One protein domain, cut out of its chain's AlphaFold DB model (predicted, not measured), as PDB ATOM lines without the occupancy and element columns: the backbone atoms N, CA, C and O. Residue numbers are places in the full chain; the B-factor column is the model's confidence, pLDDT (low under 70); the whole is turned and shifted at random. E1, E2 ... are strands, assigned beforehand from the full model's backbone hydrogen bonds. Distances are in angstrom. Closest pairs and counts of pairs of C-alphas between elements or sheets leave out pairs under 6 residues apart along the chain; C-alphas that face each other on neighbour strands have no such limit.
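AT A GLANCE: This is residues 349 to 391 of the 644 residues of the protein "SCP domain-containing protein" of Myxococcales bacterium (UniProt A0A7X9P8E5). There is little regular structure here: a long, thin rod of mostly loop, with one tiny two-strand hairpin, E1 and E2, in its middle and a looping arm at either end, residues 349 to 363 and residues 375 to 391. The printed part has 43 residues, of which 6 are in the named strands E1 and then E2, an antiparallel sheet in the order E1 - E2; the class is all strand, with no named helix. It is only just loose, close to extended, with a radius of gyration of the C-alphas of 13.4 A, and spans 43 by 15 by 13 A.

IN THESE COORDINATES: The printed part begins at C-alpha 349, (42.697, 90.580, 89.639). E1, residues 364 to 366, is 7.0 A long and begins at C-alpha 364, (51.176, 84.129, 95.384). E2, residues 372 to 374, is 6.6 A long and ends at C-alpha 374, (54.768, 83.184, 93.529).

HOW THE PARTS SIT: E1 and E2 form a hairpin with a tight link of 5 residues. They are antiparallel neighbours, with 140 degrees between their directions. C-alphas 364 and 374 face each other at 4.2 A. N 365 and O 373 are within hydrogen-bond range at 2.8 A, N 373 and O 365 at 2.9 A.

THE WHOLE: The two C-alphas farthest apart, those of Cys 353 and Cys 383, are 43.0 A from each other. The printed part has no cut. Its mean pLDDT is 85.0, and residues 352 to 355 are under 70.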
ATOM      1  N   GLY A 349      42.797  89.132  89.872       83.94
ATOM      2  CA  GLY A 349      42.697  90.580  89.639       83.94
ATOM      3  C   GLY A 349      41.420  91.023  88.903       83.94
ATOM      4  O   GLY A 349      40.598  90.193  88.518       83.94
ATOM      5  N   PRO A 350      41.208  92.342  88.730       78.94
ATOM      6  CA  PRO A 350      39.917  92.906  88.329       78.94
ATOM      7  C   PRO A 350      39.500  92.541  86.897       78.94
ATOM      8  O   PRO A 350      40.300  92.569  85.958       78.94
ATOM      9  N   ASP A 351      38.202  92.288  86.725       76.50
ATOM     10  CA  ASP A 351      37.585  91.847  85.464       76.50
ATOM     11  C   ASP A 351      37.191  92.985  84.501       76.50
ATOM     12  O   ASP A 351      36.627  92.735  83.438       76.50
ATOM     13  N   GLY A 352      37.431  94.247  84.874       69.62
ATOM     14  CA  GLY A 352      36.967  95.436  84.140       69.62
ATOM     15  C   GLY A 352      35.469  95.750  84.296       69.62
ATOM     16  O   GLY A 352      35.029  96.835  83.924       69.62
ATOM     17  N   CYS A 353      34.701  94.850  84.910       69.56
ATOM     18  CA  CYS A 353      33.267  94.947  85.175       69.56
ATOM     19  C   CYS A 353      32.943  95.073  86.677       69.56
ATOM     20  O   CYS A 353      31.778  95.012  87.070       69.56
ATOM     21  N   GLY A 354      33.943  95.308  87.528       62.03
ATOM     22  CA  GLY A 354      33.777  95.502  88.972       62.03
ATOM     23  C   GLY A 354      33.668  94.208  89.786       62.03
ATOM     24  O   GLY A 354      33.389  94.290  90.981       62.03
ATOM     25  N   GLY A 355      33.888  93.055  89.152       69.81
ATOM     26  CA  GLY A 355      34.196  91.776  89.784       69.81
ATOM     27  C   GLY A 355      35.700  91.468  89.721       69.81
ATOM     28  O   GLY A 355      36.542  92.362  89.597       69.81
ATOM     29  N   SER A 356      36.043  90.182  89.801       82.00
ATOM     30  CA  SER A 356      37.419  89.676  89.714       82.00
ATOM     31  C   SER A 356      37.473  88.439  88.822       82.00
ATOM     32  O   SER A 356      36.535  87.644  88.814       82.00
ATOM     33  N   CYS A 357      38.587  88.251  88.121       84.50
ATOM     34  CA  CYS A 357      38.879  87.045  87.345       84.50
ATOM     35  C   CYS A 357      39.280  85.845  88.215       84.50
ATOM     36  O   CYS A 357      39.306  84.722  87.727       84.50
ATOM     37  N   GLY A 358      39.563  86.089  89.497       87.25
ATOM     38  CA  GLY A 358      39.864  85.072  90.498       87.25
ATOM     39  C   GLY A 358      40.701  85.630  91.648       87.25
ATOM     40  O   GLY A 358      40.916  86.844  91.753       87.25
ATOM     41  N   SER A 359      41.185  84.731  92.500       89.50
ATOM     42  CA  SER A 359      42.085  85.028  93.615       89.50
ATOM     43  C   SER A 359      43.292  84.108  93.524       89.50
ATOM     44  O   SER A 359      43.137  82.904  93.339       89.50
ATOM     45  N   CYS A 360      44.488  84.675  93.647       89.94
ATOM     46  CA  CYS A 360      45.724  83.906  93.572       89.94
ATOM     47  C   CYS A 360      45.884  83.042  94.849       89.94
ATOM     48  O   CYS A 360      45.449  83.476  95.922       89.94
ATOM     49  N   PRO A 361      46.489  81.841  94.773       87.50
ATOM     50  CA  PRO A 361      46.648  80.953  95.928       87.50
ATOM     51  C   PRO A 361      47.616  81.522  96.980       87.50
ATOM     52  O   PRO A 361      48.394  82.438  96.706       87.50
ATOM     53  N   ALA A 362      47.591  80.955  98.191       81.44
ATOM     54  CA  ALA A 362      48.483  81.354  99.281       81.44
ATOM     55  C   ALA A 362      49.965  81.318  98.851       81.44
ATOM     56  O   ALA A 362      50.397  80.410  98.143       81.44
ATOM     57  N   GLY A 363      50.735  82.334  99.248       80.19
ATOM     58  CA  GLY A 363      52.118  82.530  98.789       80.19
ATOM     59  C   GLY A 363      52.260  83.155  97.393       80.19
ATOM     60  O   GLY A 363      53.379  83.439  96.976       80.19
ATOM     61  N   SER A 364      51.163  83.424  96.674       90.25
ATOM     62  CA  SER A 364      51.176  84.129  95.384       90.25
ATOM     63  C   SER A 364      50.520  85.511  95.457       90.25
ATOM     64  O   SER A 364      49.609  85.752  96.245       90.25
ATOM     65  N   THR A 365      50.955  86.421  94.587       90.88
ATOM     66  CA  THR A 365      50.373  87.757  94.392       90.88
ATOM     67  C   THR A 365      49.893  87.938  92.951       90.88
ATOM     68  O   THR A 365      50.337  87.244  92.036       90.88
ATOM     69  N   CYS A 366      48.946  88.857  92.734       93.38
ATOM     70  CA  CYS A 366      48.449  89.178  91.395       93.38
ATOM     71  C   CYS A 366      49.431  90.121  90.699       93.38
ATOM     72  O   CYS A 366      49.628  91.247  91.160       93.38
ATOM     73  N   ASN A 367      50.006  89.708  89.568       90.94
ATOM     74  CA  ASN A 367      50.780  90.630  88.740       90.94
ATOM     75  C   ASN A 367      49.863  91.552  87.905       90.94
ATOM     76  O   ASN A 367      48.656  91.330  87.792       90.94
ATOM     77  N   ALA A 368      50.437  92.586  87.281       87.44
ATOM     78  CA  ALA A 368      49.685  93.558  86.476       87.44
ATOM     79  C   ALA A 368      49.036  92.968  85.201       87.44
ATOM     80  O   ALA A 368      48.126  93.573  84.634       87.44
ATOM     81  N   SER A 369      49.470  91.787  84.747       89.00
ATOM     82  CA  SER A 369      48.823  91.063  83.646       89.00
ATOM     83  C   SER A 369      47.536  90.358  84.092       89.00
ATOM     84  O   SER A 369      46.649  90.158  83.262       89.00
ATOM     85  N   GLY A 370      47.402  90.054  85.389       90.12
ATOM     86  CA  GLY A 370      46.308  89.276  85.976       90.12
ATOM     87  C   GLY A 370      46.641  87.794  86.185       90.12
ATOM     88  O   GLY A 370      45.734  86.968  86.176       90.12
ATOM     89  N   LEU A 371      47.924  87.440  86.316       94.25
ATOM     90  CA  LEU A 371      48.388  86.074  86.594       94.25
ATOM     91  C   LEU A 371      48.901  85.949  88.034       94.25
ATOM     92  O   LEU A 371      49.417  86.920  88.603       94.25
ATOM     93  N   CYS A 372      48.805  84.744  88.591       92.81
ATOM     94  CA  CYS A 372      49.381  84.391  89.881       92.81
ATOM     95  C   CYS A 372      50.908  84.323  89.751       92.81
ATOM     96  O   CYS A 372      51.435  83.503  89.002       92.81
ATOM     97  N   VAL A 373      51.639  85.150  90.499       92.44
ATOM     98  CA  VAL A 373      53.097  85.011  90.636       92.44
ATOM     99  C   VAL A 373      53.455  84.639  92.067       92.44
ATOM    100  O   VAL A 373      53.018  85.288  93.017       92.44
ATOM    101  N   CYS A 374      54.252  83.583  92.225       88.25
ATOM    102  CA  CYS A 374      54.768  83.184  93.529       88.25
ATOM    103  C   CYS A 374      55.616  84.318  94.129       88.25
ATOM    104  O   CYS A 374      56.344  85.009  93.415       88.25
ATOM    105  N   THR A 375      55.479  84.539  95.435       88.19
ATOM    106  CA  THR A 375      56.116  85.637  96.170       88.19
ATOM    107  C   THR A 375      57.224  85.069  97.069       88.19
ATOM    108  O   THR A 375      56.896  84.427  98.066       88.19
ATOM    109  N   PRO A 376      58.518  85.278  96.739       85.44
ATOM    110  CA  PRO A 376      59.655  84.669  97.440       85.44
ATOM    111  C   PRO A 376      59.637  84.877  98.961       85.44
ATOM    112  O   PRO A 376      59.720  86.004  99.455       85.44
ATOM    113  N   SER A 377      59.562  83.779  99.717       83.69
ATOM    114  CA  SER A 377      59.423  83.794 101.178       83.69
ATOM    115  C   SER A 377      60.790  83.815 101.873       83.69
ATOM    116  O   SER A 377      61.228  82.848 102.497       83.69
ATOM    117  N   CYS A 378      61.487  84.944 101.721       86.50
ATOM    118  CA  CYS A 378      62.864  85.151 102.191       86.50
ATOM    119  C   CYS A 378      62.989  86.081 103.408       86.50
ATOM    120  O   CYS A 378      64.087  86.502 103.771       86.50
ATOM    121  N   ALA A 379      61.872  86.428 104.051       87.19
ATOM    122  CA  ALA A 379      61.886  87.243 105.259       87.19
ATOM    123  C   ALA A 379      62.522  86.461 106.424       87.19
ATOM    124  O   ALA A 379      61.910  85.542 106.960       87.19
ATOM    125  N   GLY A 380      63.745  86.839 106.811       82.94
ATOM    126  CA  GLY A 380      64.497  86.166 107.875       82.94
ATOM    127  C   GLY A 380      65.302  84.944 107.421       82.94
ATOM    128  O   GLY A 380      65.535  84.064 108.238       82.94
ATOM    129  N   ARG A 381      65.713  84.877 106.145       88.12
ATOM    130  CA  ARG A 381      66.620  83.840 105.616       88.12
ATOM    131  C   ARG A 381      67.812  84.463 104.891       88.12
ATOM    132  O   ARG A 381      67.641  85.439 104.164       88.12
ATOM    133  N   GLU A 382      68.993  83.875 105.057       89.31
ATOM    134  CA  GLU A 382      70.241  84.274 104.389       89.31
ATOM    135  C   GLU A 382      70.559  83.404 103.164       89.31
ATOM    136  O   GLU A 382      71.066  83.903 102.159       89.31
ATOM    137  N   CYS A 383      70.247  82.108 103.224       88.31
ATOM    138  CA  CYS A 383      70.341  81.186 102.097       88.31
ATOM    139  C   CYS A 383      69.195  80.149 102.107       88.31
ATOM    140  O   CYS A 383      68.292  80.199 102.945       88.31
ATOM    141  N   GLY A 384      69.166  79.257 101.109       88.88
ATOM    142  CA  GLY A 384      68.139  78.211 100.980       88.88
ATOM    143  C   GLY A 384      66.962  78.579 100.059       88.88
ATOM    144  O   GLY A 384      66.941  79.676  99.492       88.88
ATOM    145  N   PRO A 385      66.015  77.651  99.818       87.62
ATOM    146  CA  PRO A 385      64.953  77.815  98.823       87.62
ATOM    147  C   PRO A 385      63.906  78.863  99.230       87.62
ATOM    148  O   PRO A 385      63.508  78.956 100.391       87.62
ATOM    149  N   ASP A 386      63.414  79.615  98.244       85.94
ATOM    150  CA  ASP A 386      62.477  80.733  98.443       85.94
ATOM    151  C   ASP A 386      60.982  80.347  98.417       85.94
ATOM    152  O   ASP A 386      60.115  81.202  98.603       85.94
ATOM    153  N   GLY A 387      60.674  79.069  98.179       82.38
ATOM    154  CA  GLY A 387      59.311  78.552  97.991       82.38
ATOM    155  C   GLY A 387      58.751  78.707  96.568       82.38
ATOM    156  O   GLY A 387      57.699  78.150  96.273       82.38
ATOM    157  N   CYS A 388      59.466  79.395  95.677       84.69
ATOM    158  CA  CYS A 388      59.073  79.707  94.300       84.69
ATOM    159  C   CYS A 388      59.972  79.047  93.235       84.69
ATOM    160  O   CYS A 388      59.843  79.340  92.046       84.69
ATOM    161  N   GLY A 389      60.884  78.161  93.648       80.62
ATOM    162  CA  GLY A 389      61.881  77.522  92.779       80.62
ATOM    163  C   GLY A 389      63.173  78.329  92.603       80.62
ATOM    164  O   GLY A 389      64.058  77.905  91.861       80.62
ATOM    165  N   GLY A 390      63.294  79.471  93.283       83.31
ATOM    166  CA  GLY A 390      64.527  80.232  93.438       83.31
ATOM    167  C   GLY A 390      65.187  79.975  94.796       83.31
ATOM    168  O   GLY A 390      64.962  78.960  95.461       83.31
ATOM    169  N   SER A 391      66.028  80.917  95.220       88.38
ATOM    170  CA  SER A 391      66.733  80.859  96.497       88.38
ATOM    171  C   SER A 391      66.898  82.252  97.093       88.38
ATOM    172  O   SER A 391      67.142  83.218  96.371       88.38
TER     173      SER A 391